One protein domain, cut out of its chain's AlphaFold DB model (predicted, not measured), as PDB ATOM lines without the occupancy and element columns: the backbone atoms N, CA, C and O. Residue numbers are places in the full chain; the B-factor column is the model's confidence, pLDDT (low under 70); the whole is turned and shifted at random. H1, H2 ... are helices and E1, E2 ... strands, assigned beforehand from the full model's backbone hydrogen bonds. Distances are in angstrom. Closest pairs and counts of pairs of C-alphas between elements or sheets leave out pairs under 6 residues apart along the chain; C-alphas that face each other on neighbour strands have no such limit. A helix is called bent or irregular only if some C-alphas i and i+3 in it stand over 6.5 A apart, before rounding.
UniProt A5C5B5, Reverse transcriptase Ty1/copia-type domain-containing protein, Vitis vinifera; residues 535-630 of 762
ATOM      1  N   TRP A 535      -3.531   6.203 -24.259       55.97
ATOM      2  CA  TRP A 535      -2.442   5.232 -24.065       55.97
ATOM      3  C   TRP A 535      -2.340   4.688 -22.628       55.97
ATOM      4  O   TRP A 535      -2.886   5.235 -21.663       55.97
ATOM      5  N   PHE A 536      -1.584   3.595 -22.473       61.84
ATOM      6  CA  PHE A 536      -1.278   2.967 -21.184       61.84
ATOM      7  C   PHE A 536      -0.058   3.604 -20.508       61.84
ATOM      8  O   PHE A 536       1.084   3.358 -20.908       61.84
ATOM      9  N   LYS A 537      -0.265   4.353 -19.420       58.22
ATOM     10  CA  LYS A 537       0.827   4.925 -18.627       58.22
ATOM     11  C   LYS A 537       1.277   3.969 -17.521       58.22
ATOM     12  O   LYS A 537       0.561   3.722 -16.553       58.22
ATOM     13  N   ALA A 538       2.513   3.491 -17.625       64.38
ATOM     14  CA  ALA A 538       3.233   2.828 -16.540       64.38
ATOM     15  C   ALA A 538       4.352   3.743 -16.013       64.38
ATOM     16  O   ALA A 538       4.905   4.556 -16.754       64.38
ATOM     17  N   CYS A 539       4.695   3.631 -14.730       69.00
ATOM     18  CA  CYS A 539       5.783   4.395 -14.114       69.00
ATOM     19  C   CYS A 539       6.660   3.470 -13.268       69.00
ATOM     20  O   CYS A 539       6.157   2.727 -12.427       69.00
ATOM     21  N   LEU A 540       7.977   3.536 -13.472       79.12
ATOM     22  CA  LEU A 540       8.947   2.835 -12.636       79.12
ATOM     23  C   LEU A 540       9.135   3.605 -11.321       79.12
ATOM     24  O   LEU A 540       9.524   4.773 -11.327       79.12
ATOM     25  N   VAL A 541       8.862   2.941 -10.198       80.56
ATOM     26  CA  VAL A 541       8.919   3.523  -8.850       80.56
ATOM     27  C   VAL A 541       9.795   2.642  -7.960       80.56
ATOM     28  O   VAL A 541       9.577   1.434  -7.859       80.56
ATOM     29  N   ALA A 542      10.783   3.241  -7.296       83.75
ATOM     30  CA  ALA A 542      11.608   2.564  -6.306       83.75
ATOM     31  C   ALA A 542      10.789   2.205  -5.060       83.75
ATOM     32  O   ALA A 542       9.997   3.007  -4.561       83.75
ATOM     33  N   LYS A 543      11.053   1.030  -4.478       79.50
ATOM     34  CA  LYS A 543      10.484   0.597  -3.189       79.50
ATOM     35  C   LYS A 543      11.167   1.305  -2.006       79.50
ATOM     36  O   LYS A 543      11.704   0.655  -1.116       79.50
ATOM     37  N   GLY A 544      11.165   2.641  -1.982       78.38
ATOM     38  CA  GLY A 544      11.901   3.430  -0.983       78.38
ATOM     39  C   GLY A 544      11.432   3.255   0.465       78.38
ATOM     40  O   GLY A 544      12.149   3.613   1.395       78.38
ATOM     41  N   PHE A 545      10.271   2.631   0.690       75.56
ATOM     42  CA  PHE A 545       9.852   2.186   2.022       75.56
ATOM     43  C   PHE A 545      10.811   1.148   2.634       75.56
ATOM     44  O   PHE A 545      10.968   1.146   3.853       75.56
ATOM     45  N   ASN A 546      11.518   0.362   1.811       77.62
ATOM     46  CA  ASN A 546      12.557  -0.576   2.253       77.62
ATOM     47  C   ASN A 546      13.908   0.093   2.571       77.62
ATOM     48  O   ASN A 546      14.790  -0.587   3.080       77.62
ATOM     49  N   GLN A 547      14.102   1.385   2.272       81.12
ATOM     50  CA  GLN A 547      15.381   2.055   2.536       81.12
ATOM     51  C   GLN A 547      15.597   2.290   4.036       81.12
ATOM     52  O   GLN A 547      14.738   2.877   4.710       81.12
ATOM     53  N   CYS A 548      16.780   1.946   4.524       77.44
ATOM     54  CA  CYS A 548      17.236   2.141   5.893       77.44
ATOM     55  C   CYS A 548      18.012   3.458   6.044       77.44
ATOM     56  O   CYS A 548      18.922   3.772   5.273       77.44
ATOM     57  N   SER A 549      17.665   4.227   7.079       80.94
ATOM     58  CA  SER A 549      18.397   5.445   7.446       80.94
ATOM     59  C   SER A 549      19.835   5.104   7.838       80.94
ATOM     60  O   SER A 549      20.067   4.075   8.469       80.94
ATOM     61  N   SER A 550      20.781   5.972   7.482       78.31
ATOM     62  CA  SER A 550      22.229   5.797   7.702       78.31
ATOM     63  C   SER A 550      22.895   4.677   6.885       78.31
ATOM     64  O   SER A 550      24.109   4.523   6.977       78.31
ATOM     65  N   VAL A 551      22.138   3.937   6.064       76.12
ATOM     66  CA  VAL A 551      22.663   2.948   5.103       76.12
ATOM     67  C   VAL A 551      22.389   3.408   3.669       76.12
ATOM     68  O   VAL A 551      23.326   3.638   2.912       76.12
ATOM     69  N   ASP A 552      21.118   3.623   3.313       76.06
ATOM     70  CA  ASP A 552      20.701   3.986   1.946       76.06
ATOM     71  C   ASP A 552      20.566   5.503   1.717       76.06
ATOM     72  O   ASP A 552      20.424   5.963   0.580       76.06
ATOM     73  N   TYR A 553      20.514   6.280   2.801       79.62
ATOM     74  CA  TYR A 553      20.430   7.741   2.797       79.62
ATOM     75  C   TYR A 553      20.876   8.314   4.147       79.62
ATOM     76  O   TYR A 553      20.623   7.718   5.199       79.62
ATOM     77  N   ILE A 554      21.488   9.501   4.119       79.00
ATOM     78  CA  ILE A 554      21.902  10.226   5.335       79.00
ATOM     79  C   ILE A 554      20.874  11.307   5.691       79.00
ATOM     80  O   ILE A 554      20.375  11.343   6.812       79.00
ATOM     81  N   GLU A 555      20.484  12.143   4.725       74.88
ATOM     82  CA  GLU A 555      19.455  13.172   4.917       74.88
ATOM     83  C   GLU A 555      18.418  13.137   3.789       74.88
ATOM     84  O   GLU A 555      18.753  12.973   2.614       74.88
ATOM     85  N   THR A 556      17.157  13.380   4.144       83.38
ATOM     86  CA  THR A 556      16.011  13.437   3.218       83.38
ATOM     87  C   THR A 556      15.387  14.830   3.117       83.38
ATOM     88  O   THR A 556      14.462  15.036   2.334       83.38
ATOM     89  N   PHE A 557      15.867  15.792   3.913       80.19
ATOM     90  CA  PHE A 557      15.263  17.116   4.020       80.19
ATOM     91  C   PHE A 557      15.349  17.889   2.700       80.19
ATOM     92  O   PHE A 557      16.421  18.035   2.116       80.19
ATOM     93  N   SER A 558      14.211  18.427   2.269       79.19
ATOM     94  CA  SER A 558      14.088  19.323   1.124       79.19
ATOM     95  C   SER A 558      13.168  20.479   1.512       79.19
ATOM     96  O   SER A 558      12.063  20.211   1.994       79.19
ATOM     97  N   PRO A 559      13.563  21.747   1.307       75.56
ATOM     98  CA  PRO A 559      12.664  22.879   1.482       75.56
ATOM     99  C   PRO A 559      11.455  22.774   0.544       75.56
ATOM    100  O   PRO A 559      11.602  22.446  -0.633       75.56
ATOM    101  N   VAL A 560      10.267  23.082   1.063       71.50
ATOM    102  CA  VAL A 560       9.021  23.177   0.290       71.50
ATOM    103  C   VAL A 560       8.352  24.501   0.643       71.50
ATOM    104  O   VAL A 560       8.220  24.843   1.820       71.50
ATOM    105  N   ILE A 561       7.944  25.262  -0.373       69.88
ATOM    106  CA  ILE A 561       7.237  26.529  -0.180       69.88
ATOM    107  C   ILE A 561       5.839  26.273   0.404       69.88
ATOM    108  O   ILE A 561       5.125  25.362  -0.015       69.88
ATOM    109  N   LYS A 562       5.428  27.074   1.393       72.88
ATOM    110  CA  LYS A 562       4.085  26.961   1.976       72.88
ATOM    111  C   LYS A 562       3.044  27.517   1.007       72.88
ATOM    112  O   LYS A 562       3.246  28.578   0.420       72.88
ATOM    113  N   LEU A 563       1.877  26.873   0.922       70.44
ATOM    114  CA  LEU A 563       0.760  27.352   0.096       70.44
ATOM    115  C   LEU A 563       0.301  28.769   0.490       70.44
ATOM    116  O   LEU A 563      -0.127  29.539  -0.365       70.44
ATOM    117  N   THR A 564       0.443  29.147   1.764       66.31
ATOM    118  CA  THR A 564       0.217  30.521   2.245       66.31
ATOM    119  C   THR A 564       1.151  31.532   1.580       66.31
ATOM    120  O   THR A 564       0.709  32.618   1.224       66.31
ATOM    121  N   THR A 565       2.420  31.173   1.368       72.50
ATOM    122  CA  THR A 565       3.417  32.018   0.698       72.50
ATOM    123  C   THR A 565       3.114  32.139  -0.795       72.50
ATOM    124  O   THR A 565       3.155  33.247  -1.318       72.50
ATOM    125  N   ILE A 566       2.719  31.045  -1.464       76.38
ATOM    126  CA  ILE A 566       2.260  31.091  -2.868       76.38
ATOM    127  C   ILE A 566       1.062  32.042  -3.006       76.38
ATOM    128  O   ILE A 566       1.084  32.946  -3.837       76.38
ATOM    129  N   ARG A 567       0.037  31.880  -2.156       76.81
ATOM    130  CA  ARG A 567      -1.158  32.741  -2.161       76.81
ATOM    131  C   ARG A 567      -0.812  34.208  -1.917       76.81
ATOM    132  O   ARG A 567      -1.338  35.055  -2.623       76.81
ATOM    133  N   LEU A 568       0.090  34.499  -0.977       74.88
ATOM    134  CA  LEU A 568       0.559  35.862  -0.715       74.88
ATOM    135  C   LEU A 568       1.242  36.473  -1.947       74.88
ATOM    136  O   LEU A 568       0.906  37.590  -2.325       74.88
ATOM    137  N   ILE A 569       2.148  35.739  -2.600       76.19
ATOM    138  CA  ILE A 569       2.837  36.194  -3.821       76.19
ATOM    139  C   ILE A 569       1.825  36.460  -4.947       76.19
ATOM    140  O   ILE A 569       1.884  37.513  -5.579       76.19
ATOM    141  N   PHE A 570       0.859  35.559  -5.156       80.19
ATOM    142  CA  PHE A 570      -0.221  35.750  -6.131       80.19
ATOM    143  C   PHE A 570      -1.077  36.981  -5.813       80.19
ATOM    144  O   PHE A 570      -1.321  37.791  -6.705       80.19
ATOM    145  N   SER A 571      -1.480  37.183  -4.554       74.81
ATOM    146  CA  SER A 571      -2.231  38.376  -4.144       74.81
ATOM    147  C   SER A 571      -1.441  39.671  -4.348       74.81
ATOM    148  O   SER A 571      -2.008  40.647  -4.829       74.81
ATOM    149  N   LEU A 572      -0.143  39.680  -4.022       73.94
ATOM    150  CA  LEU A 572       0.730  40.845  -4.193       73.94
ATOM    151  C   LEU A 572       0.884  41.226  -5.665       73.94
ATOM    152  O   LEU A 572       0.664  42.380  -6.024       73.94
ATOM    153  N   ALA A 573       1.209  40.263  -6.520       80.50
ATOM    154  CA  ALA A 573       1.377  40.499  -7.947       80.50
ATOM    155  C   ALA A 573       0.067  40.911  -8.633       80.50
ATOM    156  O   ALA A 573       0.081  41.866  -9.403       80.50
ATOM    157  N   LEU A 574      -1.069  40.286  -8.295       78.31
ATOM    158  CA  LEU A 574      -2.386  40.733  -8.771       78.31
ATOM    159  C   LEU A 574      -2.704  42.162  -8.308       78.31
ATOM    160  O   LEU A 574      -3.250  42.941  -9.076       78.31
ATOM    161  N   SER A 575      -2.340  42.537  -7.076       75.50
ATOM    162  CA  SER A 575      -2.568  43.902  -6.578       75.50
ATOM    163  C   SER A 575      -1.657  44.967  -7.201       75.50
ATOM    164  O   SER A 575      -2.002  46.143  -7.148       75.50
ATOM    165  N   ASN A 576      -0.526  44.564  -7.790       73.56
ATOM    166  CA  ASN A 576       0.451  45.452  -8.429       73.56
ATOM    167  C   ASN A 576       0.524  45.271  -9.963       73.56
ATOM    168  O   ASN A 576       1.447  45.790 -10.589       73.56
ATOM    169  N   ASN A 577      -0.404  44.519 -10.569       77.50
ATOM    170  CA  ASN A 577      -0.400  44.147 -11.992       77.50
ATOM    171  C   ASN A 577       0.941  43.561 -12.495       77.50
ATOM    172  O   ASN A 577       1.352  43.797 -13.631       77.50
ATOM    173  N   TRP A 578       1.646  42.790 -11.660       82.69
ATOM    174  CA  TRP A 578       2.914  42.167 -12.052       82.69
ATOM    175  C   TRP A 578       2.687  40.958 -12.977       82.69
ATOM    176  O   TRP A 578       1.868  40.090 -12.654       82.69
ATOM    177  N   PRO A 579       3.430  40.838 -14.095       78.00
ATOM    178  CA  PRO A 579       3.295  39.713 -15.014       78.00
ATOM    179  C   PRO A 579       3.823  38.415 -14.390       78.00
ATOM    180  O   PRO A 579       4.953  38.352 -13.904       78.00
ATOM    181  N   PHE A 580       3.027  37.348 -14.459       75.06
ATOM    182  CA  PHE A 580       3.429  36.018 -14.003       75.06
ATOM    183  C   PHE A 580       3.990  35.151 -15.127       75.06
ATOM    184  O   PHE A 580       3.442  35.091 -16.225       75.06
ATOM    185  N   LYS A 581       5.042  34.393 -14.804       75.88
ATOM    186  CA  LYS A 581       5.545  33.283 -15.620       75.88
ATOM    187  C   LYS A 581       5.602  32.032 -14.749       75.88
ATOM    188  O   LYS A 581       6.334  31.999 -13.763       75.88
ATOM    189  N   GLN A 582       4.814  31.019 -15.100       78.56
ATOM    190  CA  GLN A 582       4.881  29.698 -14.479       78.56
ATOM    191  C   GLN A 582       5.854  28.820 -15.271       78.56
ATOM    192  O   GLN A 582       5.828  28.810 -16.498       78.56
ATOM    193  N   ILE A 583       6.699  28.074 -14.561       77.44
ATOM    194  CA  ILE A 583       7.614  27.087 -15.138       77.44
ATOM    195  C   ILE A 583       7.258  25.738 -14.519       77.44
ATOM    196  O   ILE A 583       7.323  25.593 -13.299       77.44
ATOM    197  N   ASP A 584       6.886  24.767 -15.350       79.44
ATOM    198  CA  ASP A 584       6.755  23.368 -14.940       79.44
ATOM    199  C   ASP A 584       7.973  22.560 -15.413       79.44
ATOM    200  O   ASP A 584       8.514  22.801 -16.496       79.44
ATOM    201  N   VAL A 585       8.429  21.614 -14.590       78.19
ATOM    202  CA  VAL A 585       9.638  20.822 -14.855       78.19
ATOM    203  C   VAL A 585       9.281  19.355 -15.032       78.19
ATOM    204  O   VAL A 585       9.223  18.566 -14.081       78.19
ATOM    205  N   ASN A 586       9.140  18.973 -16.300       80.31
ATOM    206  CA  ASN A 586       8.926  17.594 -16.713       80.31
ATOM    207  C   ASN A 586       9.957  16.641 -16.088       80.31
ATOM    208  O   ASN A 586      11.175  16.805 -16.228       80.31
ATOM    209  N   ASN A 587       9.441  15.599 -15.429       81.31
ATOM    210  CA  ASN A 587      10.206  14.531 -14.785       81.31
ATOM    211  C   ASN A 587      11.214  14.998 -13.714       81.31
ATOM    212  O   ASN A 587      12.235  14.341 -13.522       81.31
ATOM    213  N   MET A 588      10.908  16.088 -13.000       78.62
ATOM    214  CA  MET A 588      11.613  16.650 -11.832       78.62
ATOM    215  C   MET A 588      12.665  15.735 -11.155       78.62
ATOM    216  O   MET A 588      13.860  16.029 -11.186       78.62
ATOM    217  N   PHE A 589      12.259  14.605 -10.558       80.56
ATOM    218  CA  PHE A 589      13.184  13.744  -9.803       80.56
ATOM    219  C   PHE A 589      14.285  13.092 -10.656       80.56
ATOM    220  O   PHE A 589      15.364  12.843 -10.123       80.56
ATOM    221  N   LEU A 590      14.076  12.886 -11.962       84.88
ATOM    222  CA  LEU A 590      15.080  12.320 -12.880       84.88
ATOM    223  C   LEU A 590      16.235  13.288 -13.195       84.88
ATOM    224  O   LEU A 590      17.193  12.906 -13.876       84.88
ATOM    225  N   HIS A 591      16.169  14.534 -12.721       83.56
ATOM    226  CA  HIS A 591      17.267  15.503 -12.819       83.56
ATOM    227  C   HIS A 591      18.169  15.501 -11.581       83.56
ATOM    228  O   HIS A 591      19.338  15.869 -11.681       83.56
ATOM    229  N   GLY A 592      17.672  15.020 -10.435       84.88
ATOM    230  CA  GLY A 592      18.463  14.888  -9.214       84.88
ATOM    231  C   GLY A 592      19.561  13.827  -9.350       84.88
ATOM    232  O   GLY A 592      19.304  12.690  -9.749       84.88
ATOM    233  N   GLN A 593      20.799  14.185  -9.006       85.00
ATOM    234  CA  GLN A 593      21.894  13.220  -8.872       85.00
ATOM    235  C   GLN A 593      21.920  12.651  -7.453       85.00
ATOM    236  O   GLN A 593      21.807  13.405  -6.485       85.00
ATOM    237  N   LEU A 594      22.103  11.335  -7.335       85.12
ATOM    238  CA  LEU A 594      22.305  10.685  -6.043       85.12
ATOM    239  C   LEU A 594      23.763  10.844  -5.601       85.12
ATOM    240  O   LEU A 594      24.685  10.720  -6.408       85.12
ATOM    241  N   THR A 595      23.960  11.143  -4.320       82.12
ATOM    242  CA  THR A 595      25.276  11.152  -3.663       82.12
ATOM    243  C   THR A 595      25.623   9.785  -3.079       82.12
ATOM    244  O   THR A 595      26.785   9.392  -3.048       82.12
ATOM    245  N   GLU A 596      24.601   9.061  -2.637       82.75
ATOM    246  CA  GLU A 596      24.654   7.726  -2.062       82.75
ATOM    247  C   GLU A 596      24.555   6.645  -3.155       82.75
ATOM    248  O   GLU A 596      23.848   6.818  -4.152       82.75
ATOM    249  N   GLN A 597      25.227   5.504  -2.966       83.81
ATOM    250  CA  GLN A 597      25.070   4.352  -3.858       83.81
ATOM    251  C   GLN A 597      23.781   3.603  -3.514       83.81
ATOM    252  O   GLN A 597      23.737   2.854  -2.542       83.81
ATOM    253  N   VAL A 598      22.739   3.794  -4.322       85.06
ATOM    254  CA  VAL A 598      21.462   3.085  -4.166       85.06
ATOM    255  C   VAL A 598      21.351   1.992  -5.221       85.06
ATOM    256  O   VAL A 598      21.518   2.250  -6.415       85.06
ATOM    257  N   PHE A 599      21.021   0.777  -4.789       86.00
ATOM    258  CA  PHE A 599      20.754  -0.353  -5.674       86.00
ATOM    259  C   PHE A 599      19.266  -0.710  -5.656       86.00
ATOM    260  O   PHE A 599      18.590  -0.604  -4.635       86.00
ATOM    261  N   MET A 600      18.749  -1.142  -6.802       86.19
ATOM    262  CA  MET A 600      17.368  -1.574  -6.983       86.19
ATOM    263  C   MET A 600      17.361  -2.945  -7.659       86.19
ATOM    264  O   MET A 600      18.152  -3.193  -8.566       86.19
ATOM    265  N   GLN A 601      16.461  -3.841  -7.258       83.75
ATOM    266  CA  GLN A 601      16.234  -5.082  -8.002       83.75
ATOM    267  C   GLN A 601      15.823  -4.767  -9.454       83.75
ATOM    268  O   GLN A 601      15.124  -3.779  -9.693       83.75
ATOM    269  N   GLN A 602      16.243  -5.599 -10.411       84.56
ATOM    270  CA  GLN A 602      15.823  -5.462 -11.810       84.56
ATOM    271  C   GLN A 602      14.283  -5.432 -11.917       84.56
ATOM    272  O   GLN A 602      13.617  -6.207 -11.219       84.56
ATOM    273  N   PRO A 603      13.690  -4.548 -12.746       83.50
ATOM    274  CA  PRO A 603      12.239  -4.466 -12.870       83.50
ATOM    275  C   PRO A 603      11.667  -5.770 -13.431       83.50
ATOM    276  O   PRO A 603      12.241  -6.372 -14.338       83.50
ATOM    277  N   VAL A 604      10.502  -6.191 -12.933       77.06
ATOM    278  CA  VAL A 604       9.788  -7.356 -13.476       77.06
ATOM    279  C   VAL A 604       9.467  -7.098 -14.954       77.06
ATOM    280  O   VAL A 604       8.948  -6.038 -15.296       77.06
ATOM    281  N   GLY A 605       9.828  -8.042 -15.827       78.50
ATOM    282  CA  GLY A 605       9.753  -7.890 -17.289       78.50
ATOM    283  C   GLY A 605      11.004  -7.289 -17.953       78.50
ATOM    284  O   GLY A 605      11.118  -7.356 -19.172       78.50
ATOM    285  N   PHE A 606      11.963  -6.771 -17.178       79.12
ATOM    286  CA  PHE A 606      13.234  -6.192 -17.653       79.12
ATOM    287  C   PHE A 606      14.457  -6.837 -16.972       79.12
ATOM    288  O   PHE A 606      15.478  -6.186 -16.755       79.12
ATOM    289  N   ILE A 607      14.339  -8.111 -16.593       85.38
ATOM    290  CA  ILE A 607      15.427  -8.902 -16.011       85.38
ATOM    291  C   ILE A 607      16.317  -9.414 -17.151       85.38
ATOM    292  O   ILE A 607      15.816 -10.043 -18.084       85.38
ATOM    293  N   ASP A 608      17.625  -9.165 -17.073       84.94
ATOM    294  CA  ASP A 608      18.604  -9.704 -18.017       84.94
ATOM    295  C   ASP A 608      18.633 -11.239 -17.932       84.94
ATOM    296  O   ASP A 608      18.908 -11.816 -16.877       84.94
ATOM    297  N   GLN A 609      18.370 -11.897 -19.063       86.81
ATOM    298  CA  GLN A 609      18.381 -13.357 -19.197       86.81
ATOM    299  C   GLN A 609      19.764 -13.959 -18.905       86.81
ATOM    300  O   GLN A 609      19.857 -15.098 -18.453       86.81
ATOM    301  N   SER A 610      20.831 -13.189 -19.132       88.44
ATOM    302  CA  SER A 610      22.220 -13.594 -18.896       88.44
ATOM    303  C   SER A 610      22.633 -13.417 -17.431       88.44
ATOM    304  O   SER A 610      23.513 -14.124 -16.948       88.44
ATOM    305  N   TYR A 611      22.007 -12.469 -16.722       84.50
ATOM    306  CA  TYR A 611      22.365 -12.077 -15.356       84.50
ATOM    307  C   TYR A 611      21.122 -11.837 -14.473       84.50
ATOM    308  O   TYR A 611      20.900 -10.721 -13.980       84.50
ATOM    309  N   PRO A 612      20.311 -12.877 -14.198       84.38
ATOM    310  CA  PRO A 612      19.034 -12.727 -13.494       84.38
ATOM    311  C   PRO A 612      19.171 -12.239 -12.043       84.38
ATOM    312  O   PRO A 612      18.240 -11.656 -11.493       84.38
ATOM    313  N   HIS A 613      20.337 -12.440 -11.420       86.81
ATOM    314  CA  HIS A 613      20.619 -12.035 -10.037       86.81
ATOM    315  C   HIS A 613      21.267 -10.646  -9.902       86.81
ATOM    316  O   HIS A 613      21.548 -10.215  -8.784       86.81
ATOM    317  N   HIS A 614      21.519  -9.927 -11.003       87.25
ATOM    318  CA  HIS A 614      22.058  -8.567 -10.927       87.25
ATOM    319  C   HIS A 614      21.041  -7.555 -10.377       87.25
ATOM    320  O   HIS A 614      19.825  -7.759 -10.406       87.25
ATOM    321  N   VAL A 615      21.570  -6.428  -9.897       86.25
ATOM    322  CA  VAL A 615      20.811  -5.279  -9.391       86.25
ATOM    323  C   VAL A 615      21.183  -4.016 -10.167       86.25
ATOM    324  O   VAL A 615      22.335  -3.814 -10.555       86.25
ATOM    325  N   CYS A 616      20.208  -3.145 -10.394       85.75
ATOM    326  CA  CYS A 616      20.399  -1.852 -11.035       85.75
ATOM    327  C   CYS A 616      21.013  -0.861 -10.037       85.75
ATOM    328  O   CYS A 616      20.382  -0.520  -9.039       85.75
ATOM    329  N   SER A 617      22.214  -0.350 -10.315       87.50
ATOM    330  CA  SER A 617      22.767   0.800  -9.589       87.50
ATOM    331  C   SER A 617      22.127   2.094 -10.101       87.50
ATOM    332  O   SER A 617      22.158   2.373 -11.303       87.50
ATOM    333  N   LEU A 618      21.528   2.881  -9.208       86.75
ATOM    334  CA  LEU A 618      20.867   4.136  -9.557       86.75
ATOM    335  C   LEU A 618      21.882   5.289  -9.564       86.75
ATOM    336  O   LEU A 618      22.455   5.634  -8.537       86.75
ATOM    337  N   GLN A 619      22.074   5.922 -10.724       84.06
ATOM    338  CA  GLN A 619      22.933   7.114 -10.871       84.06
ATOM    339  C   GLN A 619      22.185   8.437 -10.628       84.06
ATOM    340  O   GLN A 619      22.792   9.479 -10.374       84.06
ATOM    341  N   LYS A 620      20.856   8.407 -10.736       86.38
ATOM    342  CA  LYS A 620      19.957   9.548 -10.554       86.38
ATOM    343  C   LYS A 620      18.784   9.145  -9.674       86.38
ATOM    344  O   LYS A 620      18.447   7.961  -9.600       86.38
ATOM    345  N   SER A 621      18.150  10.118  -9.030       88.38
ATOM    346  CA  SER A 621      16.935   9.859  -8.266       88.38
ATOM    347  C   SER A 621      15.780   9.457  -9.183       88.38
ATOM    348  O   SER A 621      15.645   9.946 -10.303       88.38
ATOM    349  N   ILE A 622      14.930   8.562  -8.686       87.25
ATOM    350  CA  ILE A 622      13.678   8.149  -9.323       87.25
ATOM    351  C   ILE A 622      12.538   8.251  -8.303       87.25
ATOM    352  O   ILE A 622      12.779   8.404  -7.102       87.25
ATOM    353  N   TYR A 623      11.295   8.177  -8.778       83.69
ATOM    354  CA  TYR A 623      10.110   8.202  -7.918       83.69
ATOM    355  C   TYR A 623      10.192   7.134  -6.820       83.69
ATOM    356  O   TYR A 623      10.674   6.027  -7.052       83.69
ATOM    357  N   GLY A 624       9.706   7.464  -5.623       84.06
ATOM    358  CA  GLY A 624       9.656   6.556  -4.474       84.06
ATOM    359  C   GLY A 624      10.889   6.566  -3.564       84.06
ATOM    360  O   GLY A 624      10.762   6.145  -2.419       84.06
ATOM    361  N   LEU A 625      12.047   7.083  -4.001       85.75
ATOM    362  CA  LEU A 625      13.228   7.234  -3.133       85.75
ATOM    363  C   LEU A 625      13.022   8.314  -2.063       85.75
ATOM    364  O   LEU A 625      12.640   9.445  -2.382       85.75
ATOM    365  N   LYS A 626      13.370   8.011  -0.807       84.81
ATOM    366  CA  LYS A 626      13.210   8.936   0.334       84.81
ATOM    367  C   LYS A 626      14.030  10.226   0.199       84.81
ATOM    368  O   LYS A 626      13.587  11.273   0.662       84.81
ATOM    369  N   GLN A 627      15.197  10.171  -0.446       86.75
ATOM    370  CA  GLN A 627      16.055  11.335  -0.716       86.75
ATOM    371  C   GLN A 627      15.750  12.053  -2.046       86.75
ATOM    372  O   GLN A 627      16.364  13.080  -2.335       86.75
ATOM    373  N   GLY A 628      14.812  11.549  -2.861       87.06
ATOM    374  CA  GLY A 628      14.487  12.102  -4.185       87.06
ATOM    375  C   GLY A 628      14.178  13.611  -4.193       87.06
ATOM    376  O   GLY A 628      14.766  14.329  -5.005       87.06
ATOM    377  N   PRO A 629      13.347  14.134  -3.267       87.06
ATOM    378  CA  PRO A 629      13.077  15.570  -3.166       87.06
ATOM    379  C   PRO A 629      14.324  16.421  -2.887       87.06
ATOM    380  O   PRO A 629      14.483  17.480  -3.488       87.06
ATOM    381  N   ARG A 630      15.249  15.937  -2.044       87.12
ATOM    382  CA  ARG A 630      16.516  16.622  -1.727       87.12
ATOM    383  C   ARG A 630      17.476  16.611  -2.918       87.12
ATOM    384  O   ARG A 630      18.089  17.634  -3.216       87.12
TER     385      ARG A 630
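This is residues 535 to 630 of the 762 residues of the protein "Reverse transcriptase Ty1/copia-type domain-containing protein" of Vitis vinifera (UniProt A5C5B5). What shape is this? It has little regular structure: loops run out to H1 at one end and back to H2, near the bent hairpin of E2 and E3. What builds it? The printed part has 96 residues, with E1, H1, H2, E2 and E3 holding only 35; the class is mixed, and E2 - E3 is antiparallel. Is it compact? It is only just extended, close to loose, with radius of gyration of the C-alphas 19.0 A and spans 63 by 39 by 19 A.

Where are E1 and the helices? E1 is residues 535 to 537, from C-alpha 535 at (-2.442, 5.232, -24.065); H1 is 563 to 575, 18.2 A; H2 is 588 to 591. And the other strands? E2, 593 to 601, 19.2 A, bends by 95 degrees at 596; E3, 615 to 620, 14.9 A, ends at (19.957, 9.548, -10.554).

How do E2 and E3 pair? N 600 and O 616 are within hydrogen-bond range, 2.8 A. And the helices? The closest C-alphas of H2 and E3, Leu 590 and Lys 620, are 6.1 A apart; H1 is apart from E2. In H1 every O i to N i+4 pair is within range; H2 is too short for one.

Which links are long? E1 to H1, H1 to H2 and E2 to E3 are long, and the printed part has no cut. Where is pLDDT under 70? It is at residues 535 to 539, 561 and 564.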